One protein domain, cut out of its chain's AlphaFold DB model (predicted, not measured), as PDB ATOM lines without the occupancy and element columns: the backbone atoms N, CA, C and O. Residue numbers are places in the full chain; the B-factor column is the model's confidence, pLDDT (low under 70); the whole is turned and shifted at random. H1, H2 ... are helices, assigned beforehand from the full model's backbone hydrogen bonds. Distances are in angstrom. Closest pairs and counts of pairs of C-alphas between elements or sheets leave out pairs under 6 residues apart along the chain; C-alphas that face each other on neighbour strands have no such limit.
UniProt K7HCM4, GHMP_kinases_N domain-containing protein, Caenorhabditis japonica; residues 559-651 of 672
ATOM      1  N   VAL A 559     556.433 584.059 446.659       83.25
ATOM      2  CA  VAL A 559     556.530 584.177 448.123       83.25
ATOM      3  C   VAL A 559     557.961 584.481 448.543       83.25
ATOM      4  O   VAL A 559     558.168 585.300 449.431       83.25
ATOM      5  N   VAL A 560     558.953 583.859 447.900       81.19
ATOM      6  CA  VAL A 560     560.372 584.139 448.165       81.19
ATOM      7  C   VAL A 560     560.691 585.598 447.840       81.19
ATOM      8  O   VAL A 560     561.210 586.304 448.698       81.19
ATOM      9  N   GLU A 561     560.285 586.082 446.663       81.25
ATOM     10  CA  GLU A 561     560.477 587.480 446.255       81.25
ATOM     11  C   GLU A 561     559.752 588.460 447.193       81.25
ATOM     12  O   GLU A 561     560.263 589.541 447.496       81.25
ATOM     13  N   LEU A 562     558.562 588.095 447.683       82.94
ATOM     14  CA  LEU A 562     557.818 588.894 448.657       82.94
ATOM     15  C   LEU A 562     558.543 588.960 450.006       82.94
ATOM     16  O   LEU A 562     558.640 590.042 450.584       82.94
ATOM     17  N   LEU A 563     559.058 587.830 450.498       80.62
ATOM     18  CA  LEU A 563     559.833 587.766 451.736       80.62
ATOM     19  C   LEU A 563     561.135 588.569 451.611       80.62
ATOM     20  O   LEU A 563     561.431 589.365 452.495       80.62
ATOM     21  N   GLU A 564     561.871 588.436 450.509       78.19
ATOM     22  CA  GLU A 564     563.106 589.195 450.263       78.19
ATOM     23  C   GLU A 564     562.866 590.709 450.219       78.19
ATOM     24  O   GLU A 564     563.662 591.475 450.756       78.19
ATOM     25  N   LYS A 565     561.738 591.154 449.648       79.25
ATOM     26  CA  LYS A 565     561.356 592.576 449.619       79.25
ATOM     27  C   LYS A 565     560.878 593.121 450.967       79.25
ATOM     28  O   LYS A 565     560.890 594.335 451.151       79.25
ATOM     29  N   ARG A 566     560.388 592.265 451.872       78.94
ATOM     30  CA  ARG A 566     559.680 592.683 453.101       78.94
ATOM     31  C   ARG A 566     560.367 592.279 454.408       78.94
ATOM     32  O   ARG A 566     559.907 592.684 455.472       78.94
ATOM     33  N   ILE A 567     561.446 591.500 454.364       78.25
ATOM     34  CA  ILE A 567     562.227 591.132 455.549       78.25
ATOM     35  C   ILE A 567     563.391 592.102 455.721       78.25
ATOM     36  O   ILE A 567     564.257 592.224 454.860       78.25
ATOM     37  N   LEU A 568     563.457 592.719 456.899       71.81
ATOM     38  CA  LEU A 568     564.599 593.510 457.339       71.81
ATOM     39  C   LEU A 568     565.316 592.795 458.491       71.81
ATOM     40  O   LEU A 568     564.713 592.490 459.522       71.81
ATOM     41  N   LEU A 569     566.618 592.546 458.332       72.38
ATOM     42  CA  LEU A 569     567.468 591.977 459.378       72.38
ATOM     43  C   LEU A 569     568.257 593.090 460.078       72.38
ATOM     44  O   LEU A 569     569.093 593.742 459.461       72.38
ATOM     45  N   ILE A 570     568.023 593.279 461.380       69.06
ATOM     46  CA  ILE A 570     568.694 594.314 462.181       69.06
ATOM     47  C   ILE A 570     569.609 593.660 463.218       69.06
ATOM     48  O   ILE A 570     569.143 593.008 464.158       69.06
ATOM     49  N   TYR A 571     570.920 593.875 463.089       68.81
ATOM     50  CA  TYR A 571     571.888 593.488 464.113       68.81
ATOM     51  C   TYR A 571     572.016 594.587 465.171       68.81
ATOM     52  O   TYR A 571     572.456 595.696 464.897       68.81
ATOM     53  N   THR A 572     571.633 594.274 466.409       67.38
ATOM     54  CA  THR A 572     571.565 595.264 467.501       67.38
ATOM     55  C   THR A 572     572.862 595.405 468.300       67.38
ATOM     56  O   THR A 572     572.918 596.211 469.227       67.38
ATOM     57  N   GLY A 573     573.883 594.583 468.026       62.78
ATOM     58  CA  GLY A 573     575.145 594.569 468.777       62.78
ATOM     59  C   GLY A 573     575.045 594.087 470.231       62.78
ATOM     60  O   GLY A 573     576.067 593.931 470.895       62.78
ATOM     61  N   LYS A 574     573.836 593.841 470.756       61.84
ATOM     62  CA  LYS A 574     573.631 593.432 472.150       61.84
ATOM     63  C   LYS A 574     573.570 591.917 472.278       61.84
ATOM     64  O   LYS A 574     572.593 591.288 471.875       61.84
ATOM     65  N   THR A 575     574.579 591.345 472.925       55.59
ATOM     66  CA  THR A 575     574.582 589.936 473.313       55.59
ATOM     67  C   THR A 575     573.706 589.735 474.549       55.59
ATOM     68  O   THR A 575     573.674 590.553 475.470       55.59
ATOM     69  N   ARG A 576     572.929 588.650 474.567       55.38
ATOM     70  CA  ARG A 576     572.061 588.300 475.697       55.38
ATOM     71  C   ARG A 576     572.371 586.896 476.169       55.38
ATOM     72  O   ARG A 576     572.231 585.939 475.412       55.38
ATOM     73  N   LEU A 577     572.736 586.774 477.441       50.25
ATOM     74  CA  LEU A 577     572.818 585.485 478.111       50.25
ATOM     75  C   LEU A 577     571.424 585.081 478.589       50.25
ATOM     76  O   LEU A 577     570.828 585.708 479.457       50.25
ATOM     77  N   ALA A 578     570.910 584.003 478.025       50.59
ATOM     78  CA  ALA A 578     569.558 583.521 478.249       50.59
ATOM     79  C   ALA A 578     569.449 582.449 479.342       50.59
ATOM     80  O   ALA A 578     568.586 581.578 479.285       50.59
ATOM     81  N   LYS A 579     570.350 582.500 480.334       50.19
ATOM     82  CA  LYS A 579     570.563 581.428 481.320       50.19
ATOM     83  C   LYS A 579     569.328 581.087 482.159       50.19
ATOM     84  O   LYS A 579     569.132 579.921 482.471       50.19
ATOM     85  N   ASN A 580     568.489 582.077 482.461       55.44
ATOM     86  CA  ASN A 580     567.397 581.919 483.431       55.44
ATOM     87  C   ASN A 580     565.999 581.952 482.793       55.44
ATOM     88  O   ASN A 580     565.032 581.483 483.383       55.44
ATOM     89  N   LEU A 581     565.889 582.482 481.574       62.88
ATOM     90  CA  LEU A 581     564.603 582.731 480.928       62.88
ATOM     91  C   LEU A 581     563.885 581.437 480.544       62.88
ATOM     92  O   LEU A 581     562.677 581.306 480.700       62.88
ATOM     93  N   LEU A 582     564.634 580.467 480.030       65.50
ATOM     94  CA  LEU A 582     564.063 579.218 479.547       65.50
ATOM     95  C   LEU A 582     563.595 578.328 480.705       65.50
ATOM     96  O   LEU A 582     562.505 577.768 480.630       65.50
ATOM     97  N   GLN A 583     564.358 578.281 481.803       68.75
ATOM     98  CA  GLN A 583     563.948 577.631 483.055       68.75
ATOM     99  C   GLN A 583     562.627 578.195 483.578       68.75
ATOM    100  O   GLN A 583     561.742 577.439 483.976       68.75
ATOM    101  N   GLU A 584     562.466 579.517 483.526       75.19
ATOM    102  CA  GLU A 584     561.226 580.169 483.925       75.19
ATOM    103  C   GLU A 584     560.050 579.757 483.028       75.19
ATOM    104  O   GLU A 584     558.983 579.420 483.542       75.19
ATOM    105  N   VAL A 585     560.249 579.696 481.706       77.12
ATOM    106  CA  VAL A 585     559.212 579.254 480.757       77.12
ATOM    107  C   VAL A 585     558.787 577.806 481.010       77.12
ATOM    108  O   VAL A 585     557.590 577.528 481.014       77.12
ATOM    109  N   ILE A 586     559.728 576.891 481.264       76.88
ATOM    110  CA  ILE A 586     559.425 575.475 481.544       76.88
ATOM    111  C   ILE A 586     558.688 575.335 482.868       76.88
ATOM    112  O   ILE A 586     557.660 574.667 482.939       76.88
ATOM    113  N   ARG A 587     559.179 576.005 483.916       81.38
ATOM    114  CA  ARG A 587     558.497 576.026 485.210       81.38
ATOM    115  C   ARG A 587     557.060 576.507 485.029       81.38
ATOM    116  O   ARG A 587     556.139 575.835 485.470       81.38
ATOM    117  N   ASN A 588     556.870 577.614 484.311       84.12
ATOM    118  CA  ASN A 588     555.554 578.181 484.038       84.12
ATOM    119  C   ASN A 588     554.689 577.285 483.138       84.12
ATOM    120  O   ASN A 588     553.470 577.342 483.247       84.12
ATOM    121  N   PHE A 589     555.268 576.459 482.267       84.06
ATOM    122  CA  PHE A 589     554.513 575.471 481.494       84.06
ATOM    123  C   PHE A 589     553.852 574.428 482.406       84.06
ATOM    124  O   PHE A 589     552.687 574.092 482.198       84.06
ATOM    125  N   PHE A 590     554.562 573.970 483.443       84.38
ATOM    126  CA  PHE A 590     554.022 573.016 484.416       84.38
ATOM    127  C   PHE A 590     553.137 573.669 485.487       84.38
ATOM    128  O   PHE A 590     552.197 573.036 485.959       84.38
ATOM    129  N   THR A 591     553.402 574.925 485.867       88.19
ATOM    130  CA  THR A 591     552.705 575.585 486.987       88.19
ATOM    131  C   THR A 591     551.604 576.565 486.574       88.19
ATOM    132  O   THR A 591     550.762 576.904 487.402       88.19
ATOM    133  N   CYS A 592     551.578 577.041 485.323       87.88
ATOM    134  CA  CYS A 592     550.658 578.085 484.870       87.88
ATOM    135  C   CYS A 592     549.835 577.645 483.638       87.88
ATOM    136  O   CYS A 592     550.358 577.621 482.517       87.88
ATOM    137  N   PRO A 593     548.517 577.402 483.792       88.50
ATOM    138  CA  PRO A 593     547.643 577.005 482.683       88.50
ATOM    139  C   PRO A 593     547.624 578.001 481.516       88.50
ATOM    140  O   PRO A 593     547.555 577.600 480.357       88.50
ATOM    141  N   SER A 594     547.743 579.304 481.795       86.44
ATOM    142  CA  SER A 594     547.751 580.334 480.745       86.44
ATOM    143  C   SER A 594     548.970 580.227 479.818       86.44
ATOM    144  O   SER A 594     548.838 580.390 478.606       86.44
ATOM    145  N   THR A 595     550.142 579.891 480.366       83.94
ATOM    146  CA  THR A 595     551.372 579.656 479.599       83.94
ATOM    147  C   THR A 595     551.251 578.387 478.766       83.94
ATOM    148  O   THR A 595     551.584 578.405 477.582       83.94
ATOM    149  N   LYS A 596     550.706 577.311 479.350       86.69
ATOM    150  CA  LYS A 596     550.438 576.053 478.641       86.69
ATOM    151  C   LYS A 596     549.495 576.258 477.451       86.69
ATOM    152  O   LYS A 596     549.842 575.868 476.342       86.69
ATOM    153  N   ASN A 597     548.363 576.935 477.654       88.31
ATOM    154  CA  ASN A 597     547.382 577.192 476.594       88.31
ATOM    155  C   ASN A 597     547.968 578.050 475.461       88.31
ATOM    156  O   ASN A 597     547.755 577.753 474.289       88.31
ATOM    157  N   LYS A 598     548.753 579.087 475.787       86.88
ATOM    158  CA  LYS A 598     549.429 579.913 474.772       86.88
ATOM    159  C   LYS A 598     550.482 579.133 473.984       86.88
ATOM    160  O   LYS A 598     550.587 579.319 472.775       86.88
ATOM    161  N   LEU A 599     551.245 578.258 474.643       84.94
ATOM    162  CA  LEU A 599     552.221 577.392 473.979       84.94
ATOM    163  C   LEU A 599     551.543 576.361 473.073       84.94
ATOM    164  O   LEU A 599     551.986 576.186 471.943       84.94
ATOM    165  N   GLN A 600     550.446 575.749 473.523       86.56
ATOM    166  CA  GLN A 600     549.648 574.844 472.695       86.56
ATOM    167  C   GLN A 600     549.111 575.565 471.454       86.56
ATOM    168  O   GLN A 600     549.310 575.096 470.335       86.56
ATOM    169  N   ARG A 601     548.527 576.757 471.630       87.69
ATOM    170  CA  ARG A 601     548.027 577.561 470.511       87.69
ATOM    171  C   ARG A 601     549.139 577.954 469.536       87.69
ATOM    172  O   ARG A 601     548.927 577.942 468.328       87.69
ATOM    173  N   MET A 602     550.330 578.281 470.045       85.44
ATOM    174  CA  MET A 602     551.512 578.564 469.225       85.44
ATOM    175  C   MET A 602     551.921 577.348 468.384       85.44
ATOM    176  O   MET A 602     552.284 577.534 467.229       85.44
ATOM    177  N   THR A 603     551.838 576.129 468.925       85.62
ATOM    178  CA  THR A 603     552.102 574.888 468.176       85.62
ATOM    179  C   THR A 603     551.052 574.642 467.094       85.62
ATOM    180  O   THR A 603     551.425 574.392 465.954       85.62
ATOM    181  N   GLU A 604     549.762 574.779 467.414       87.12
ATOM    182  CA  GLU A 604     548.661 574.636 466.442       87.12
ATOM    183  C   GLU A 604     548.786 575.637 465.280       87.12
ATOM    184  O   GLU A 604     548.554 575.296 464.124       87.12
ATOM    185  N   SER A 605     549.232 576.863 465.572       90.00
ATOM    186  CA  SER A 605     549.400 577.927 464.569       90.00
ATOM    187  C   SER A 605     550.502 577.627 463.546       90.00
ATOM    188  O   SER A 605     550.511 578.222 462.472       90.00
ATOM    189  N   VAL A 606     551.444 576.722 463.850       88.75
ATOM    190  CA  VAL A 606     552.490 576.322 462.892       88.75
ATOM    191  C   VAL A 606     551.875 575.576 461.714       88.75
ATOM    192  O   VAL A 606     552.279 575.811 460.580       88.75
ATOM    193  N   ASP A 607     550.896 574.706 461.957       89.75
ATOM    194  CA  ASP A 607     550.253 573.924 460.896       89.75
ATOM    195  C   ASP A 607     549.485 574.837 459.938       89.75
ATOM    196  O   ASP A 607     549.656 574.748 458.721       89.75
ATOM    197  N   GLU A 608     548.740 575.789 460.501       92.06
ATOM    198  CA  GLU A 608     548.035 576.826 459.748       92.06
ATOM    199  C   GLU A 608     549.003 577.716 458.949       92.06
ATOM    200  O   GLU A 608     548.771 577.999 457.771       92.06
ATOM    201  N   PHE A 609     550.129 578.115 459.556       91.19
ATOM    202  CA  PHE A 609     551.160 578.911 458.886       91.19
ATOM    203  C   PHE A 609     551.716 578.192 457.653       91.19
ATOM    204  O   PHE A 609     551.863 578.800 456.592       91.19
ATOM    205  N   VAL A 610     552.012 576.894 457.782       90.62
ATOM    206  CA  VAL A 610     552.553 576.081 456.684       90.62
ATOM    207  C   VAL A 610     551.548 575.942 455.547       90.62
ATOM    208  O   VAL A 610     551.922 576.118 454.388       90.62
ATOM    209  N   GLU A 611     550.279 575.681 455.850       91.12
ATOM    210  CA  GLU A 611     549.252 575.542 454.817       91.12
ATOM    211  C   GLU A 611     549.088 576.835 453.998       91.12
ATOM    212  O   GLU A 611     549.021 576.804 452.765       91.12
ATOM    213  N   ARG A 612     549.064 577.990 454.671       91.50
ATOM    214  CA  ARG A 612     548.849 579.293 454.025       91.50
ATOM    215  C   ARG A 612     550.061 579.763 453.228       91.50
ATOM    216  O   ARG A 612     549.905 580.185 452.078       91.50
ATOM    217  N   ILE A 613     551.270 579.591 453.766       89.50
ATOM    218  CA  ILE A 613     552.493 579.980 453.052       89.50
ATOM    219  C   ILE A 613     552.725 579.143 451.790       89.50
ATOM    220  O   ILE A 613     553.214 579.659 450.786       89.50
ATOM    221  N   GLN A 614     552.290 577.877 451.785       87.88
ATOM    222  CA  GLN A 614     552.308 577.031 450.588       87.88
ATOM    223  C   GLN A 614     551.294 577.478 449.524       87.88
ATOM    224  O   GLN A 614     551.566 577.372 448.324       87.88
ATOM    225  N   LYS A 615     550.137 578.015 449.937       88.75
ATOM    226  CA  LYS A 615     549.138 578.578 449.012       88.75
ATOM    227  C   LYS A 615     549.613 579.877 448.355       88.75
ATOM    228  O   LYS A 615     549.193 580.158 447.231       88.75
ATOM    229  N   GLY A 616     550.565 580.580 448.963       85.38
ATOM    230  CA  GLY A 616     551.114 581.845 448.466       85.38
ATOM    231  C   GLY A 616     550.803 583.044 449.361       85.38
ATOM    232  O   GLY A 616     551.141 584.171 449.017       85.38
ATOM    233  N   GLU A 617     550.156 582.812 450.501       86.75
ATOM    234  CA  GLU A 617     549.758 583.851 451.445       86.75
ATOM    235  C   GLU A 617     550.801 583.977 452.555       86.75
ATOM    236  O   GLU A 617     551.242 582.970 453.103       86.75
ATOM    237  N   LEU A 618     551.179 585.200 452.933       84.75
ATOM    238  CA  LEU A 618     552.014 585.437 454.112       84.75
ATOM    239  C   LEU A 618     551.111 585.745 455.323       84.75
ATOM    240  O   LEU A 618     550.609 586.866 455.404       84.75
ATOM    241  N   PRO A 619     550.892 584.799 456.257       85.94
ATOM    242  CA  PRO A 619     549.992 584.992 457.396       85.94
ATOM    243  C   PRO A 619     550.668 585.818 458.506       85.94
ATOM    244  O   PRO A 619     551.213 585.291 459.482       85.94
ATOM    245  N   VAL A 620     550.672 587.137 458.333       84.38
ATOM    246  CA  VAL A 620     551.291 588.120 459.240       84.38
ATOM    247  C   VAL A 620     550.687 588.113 460.646       84.38
ATOM    248  O   VAL A 620     551.410 588.265 461.630       84.38
ATOM    249  N   GLU A 621     549.397 587.831 460.768       86.25
ATOM    250  CA  GLU A 621     548.677 587.682 462.032       86.25
ATOM    251  C   GLU A 621     549.230 586.534 462.895       86.25
ATOM    252  O   GLU A 621     549.325 586.658 464.117       86.25
ATOM    253  N   LEU A 622     549.680 585.437 462.273       87.19
ATOM    254  CA  LEU A 622     550.285 584.310 462.987       87.19
ATOM    255  C   LEU A 622     551.696 584.663 463.476       87.19
ATOM    256  O   LEU A 622     552.106 584.240 464.560       87.19
ATOM    257  N   ILE A 623     552.425 585.485 462.713       84.31
ATOM    258  CA  ILE A 623     553.723 586.041 463.123       84.31
ATOM    259  C   ILE A 623     553.536 586.983 464.320       84.31
ATOM    260  O   ILE A 623     554.291 586.911 465.294       84.31
ATOM    261  N   GLU A 624     552.501 587.821 464.291       83.38
ATOM    262  CA  GLU A 624     552.157 588.716 465.394       83.38
ATOM    263  C   GLU A 624     551.755 587.947 466.655       83.38
ATOM    264  O   GLU A 624     552.258 588.212 467.750       83.38
ATOM    265  N   GLN A 625     550.902 586.933 466.510       84.88
ATOM    266  CA  GLN A 625     550.508 586.055 467.607       84.88
ATOM    267  C   GLN A 625     551.727 585.366 468.233       84.88
ATOM    268  O   GLN A 625     551.847 585.287 469.464       84.88
ATOM    269  N   TYR A 626     552.652 584.883 467.400       84.19
ATOM    270  CA  TYR A 626     553.914 584.308 467.848       84.19
ATOM    271  C   TYR A 626     554.753 585.332 468.628       84.19
ATOM    272  O   TYR A 626     555.249 585.022 469.718       84.19
ATOM    273  N   HIS A 627     554.849 586.571 468.140       80.31
ATOM    274  CA  HIS A 627     555.545 587.653 468.833       80.31
ATOM    275  C   HIS A 627     554.931 587.981 470.197       80.31
ATOM    276  O   HIS A 627     555.637 587.980 471.210       80.31
ATOM    277  N   ASN A 628     553.614 588.162 470.253       82.62
ATOM    278  CA  ASN A 628     552.874 588.462 471.479       82.62
ATOM    279  C   ASN A 628     553.013 587.342 472.518       82.62
ATOM    280  O   ASN A 628     553.223 587.594 473.708       82.62
ATOM    281  N   THR A 629     552.972 586.087 472.066       83.06
ATOM    282  CA  THR A 629     553.190 584.917 472.924       83.06
ATOM    283  C   THR A 629     554.605 584.915 473.504       83.06
ATOM    284  O   THR A 629     554.794 584.669 474.698       83.06
ATOM    285  N   LYS A 630     555.617 585.252 472.698       77.44
ATOM    286  CA  LYS A 630     557.013 585.350 473.148       77.44
ATOM    287  C   LYS A 630     557.238 586.496 474.126       77.44
ATOM    288  O   LYS A 630     557.898 586.281 475.144       77.44
ATOM    289  N   ASN A 631     556.670 587.667 473.870       77.44
ATOM    290  CA  ASN A 631     556.757 588.802 474.785       77.44
ATOM    291  C   ASN A 631     556.077 588.501 476.124       77.44
ATOM    292  O   ASN A 631     556.648 588.793 477.172       77.44
ATOM    293  N   PHE A 632     554.933 587.810 476.115       79.69
ATOM    294  CA  PHE A 632     554.275 587.356 477.342       79.69
ATOM    295  C   PHE A 632     555.158 586.422 478.183       79.69
ATOM    296  O   PHE A 632     555.238 586.583 479.401       79.69
ATOM    297  N   MET A 633     555.814 585.455 477.535       73.25
ATOM    298  CA  MET A 633     556.649 584.462 478.217       73.25
ATOM    299  C   MET A 633     557.967 585.032 478.725       73.25
ATOM    300  O   MET A 633     558.472 584.572 479.741       73.25
ATOM    301  N   THR A 634     558.548 585.984 477.992       67.38
ATOM    302  CA  THR A 634     559.920 586.425 478.246       67.38
ATOM    303  C   THR A 634     560.013 587.784 478.920       67.38
ATOM    304  O   THR A 634     561.018 588.041 479.570       67.38
ATOM    305  N   ARG A 635     559.005 588.658 478.772       65.12
ATOM    306  CA  ARG A 635     558.933 590.021 479.344       65.12
ATOM    307  C   ARG A 635     560.210 590.867 479.180       65.12
ATOM    308  O   ARG A 635     560.434 591.802 479.936       65.12
ATOM    309  N   CYS A 636     561.063 590.532 478.213       56.59
ATOM    310  CA  CYS A 636     562.452 590.991 478.144       56.59
ATOM    311  C   CYS A 636     562.780 591.594 476.775       56.59
ATOM    312  O   CYS A 636     563.854 591.335 476.223       56.59
ATOM    313  N   GLU A 637     561.898 592.391 476.178       66.31
ATOM    314  CA  GLU A 637     562.281 593.148 474.987       66.31
ATOM    315  C   GLU A 637     563.196 594.310 475.407       66.31
ATOM    316  O   GLU A 637     562.882 595.025 476.356       66.31
ATOM    317  N   PRO A 638     564.398 594.467 474.820       66.50
ATOM    318  CA  PRO A 638     565.281 595.537 475.249       66.50
ATOM    319  C   PRO A 638     564.672 596.884 474.831       66.50
ATOM    320  O   PRO A 638     564.138 596.975 473.723       66.50
ATOM    321  N   PRO A 639     564.818 597.945 475.644       71.50
ATOM    322  CA  PRO A 639     564.236 599.255 475.343       71.50
ATOM    323  C   PRO A 639     564.630 599.792 473.964       71.50
ATOM    324  O   PRO A 639     563.805 600.361 473.269       71.50
ATOM    325  N   ILE A 640     565.866 599.532 473.521       70.00
ATOM    326  CA  ILE A 640     566.343 599.949 472.194       70.00
ATOM    327  C   ILE A 640     565.599 599.259 471.046       70.00
ATOM    328  O   ILE A 640     565.330 599.889 470.036       70.00
ATOM    329  N   VAL A 641     565.238 597.982 471.196       72.25
ATOM    330  CA  VAL A 641     564.477 597.255 470.169       72.25
ATOM    331  C   VAL A 641     563.015 597.663 470.209       72.25
ATOM    332  O   VAL A 641     562.408 597.783 469.158       72.25
ATOM    333  N   THR A 642     562.476 597.919 471.402       73.81
ATOM    334  CA  THR A 642     561.112 598.442 471.563       73.81
ATOM    335  C   THR A 642     560.989 599.806 470.888       73.81
ATOM    336  O   THR A 642     560.120 599.982 470.049       73.81
ATOM    337  N   LYS A 643     561.948 600.708 471.138       76.88
ATOM    338  CA  LYS A 643     562.016 602.024 470.499       76.88
ATOM    339  C   LYS A 643     562.160 601.935 468.979       76.88
ATOM    340  O   LYS A 643     561.410 602.577 468.270       76.88
ATOM    341  N   VAL A 644     563.068 601.095 468.470       76.06
ATOM    342  CA  VAL A 644     563.211 600.888 467.015       76.06
ATOM    343  C   VAL A 644     561.921 600.340 466.400       76.06
ATOM    344  O   VAL A 644     561.549 600.749 465.310       76.06
ATOM    345  N   LEU A 645     561.220 599.429 467.078       73.75
ATOM    346  CA  LEU A 645     559.930 598.933 466.597       73.75
ATOM    347  C   LEU A 645     558.849 600.015 466.631       73.75
ATOM    348  O   LEU A 645     558.043 600.049 465.717       73.75
ATOM    349  N   GLU A 646     558.811 600.864 467.657       77.56
ATOM    350  CA  GLU A 646     557.876 601.995 467.756       77.56
ATOM    351  C   GLU A 646     558.137 603.036 466.662       77.56
ATOM    352  O   GLU A 646     557.207 603.392 465.943       77.56
ATOM    353  N   ASP A 647     559.398 603.437 466.484       76.88
ATOM    354  CA  ASP A 647     559.838 604.382 465.452       76.88
ATOM    355  C   ASP A 647     559.538 603.838 464.048       76.88
ATOM    356  O   ASP A 647     559.095 604.564 463.173       76.88
ATOM    357  N   LEU A 648     559.744 602.540 463.808       74.12
ATOM    358  CA  LEU A 648     559.437 601.972 462.499       74.12
ATOM    359  C   LEU A 648     557.928 601.732 462.298       74.12
ATOM    360  O   LEU A 648     557.454 601.776 461.164       74.12
ATOM    361  N   LYS A 649     557.160 601.487 463.371       75.81
ATOM    362  CA  LYS A 649     555.696 601.320 463.314       75.81
ATOM    363  C   LYS A 649     554.944 602.626 463.055       75.81
ATOM    364  O   LYS A 649     553.776 602.553 462.683       75.81
ATOM    365  N   SER A 650     555.566 603.792 463.252       72.62
ATOM    366  CA  SER A 650     554.944 605.064 462.857       72.62
ATOM    367  C   SER A 650     554.825 605.196 461.341       72.62
ATOM    368  O   SER A 650     553.865 605.791 460.857       72.62
ATOM    369  N   ASP A 651     555.771 604.599 460.611       67.38
ATOM    370  CA  ASP A 651     555.933 604.801 459.171       67.38
ATOM    371  C   ASP A 651     555.578 603.544 458.350       67.38
ATOM    372  O   ASP A 651     555.286 603.646 457.158       67.38
TER     373      ASP A 651
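This is residues 559 to 651 of the 672 residues of the protein "GHMP_kinases_N domain-containing protein" of Caenorhabditis japonica (UniProt K7HCM4). The long helix H3 and H4, folded back beside it, make a hairpin; H2 makes a corner at one end of H3, H1 lies near the other end, and H5 sits away from the hairpin. The printed part has 93 residues, with five named helices, H1 to H5 in chain order, and no named strand: all helix. It is loose, radius of gyration of the C-alphas 15.7 A, spanning 42 by 33 by 22 A.

Start at H3, residues 593 to 615, kinked 25 degrees near residue 608. H4, residues 620 to 634, touches it at a shallow tilt of 26 degrees, opposite ways; the closest C-alphas, Met 602 and Tyr 626, are 6.4 A apart. H2, residues 581 to 591, touches H3 only at the corner, closest C-alphas Phe 589 and Lys 596, 5.0 A. H1, residues 559 to 566, is close to H3 but not clearly touching, closest C-alphas Val 559 and Ile 613, 7.6 A. H5, residues 639 to 651, is apart from H4. Every O i to N i+4 pair is within hydrogen-bond range in H1, H2 and H4, 16 of 19 in H3, 8 of 9 in H5.

Find C-alpha 593 at (547.643, 577.005, 482.683); H3 runs 33.7 A to C-alpha 615 at (549.138, 578.578, 449.012). H4 measures 20.9 A.

The printed part has no cut. The link from H1 to H2 is long. Confidence is under 70 at residues 570 to 583, 634 to 638 and 651.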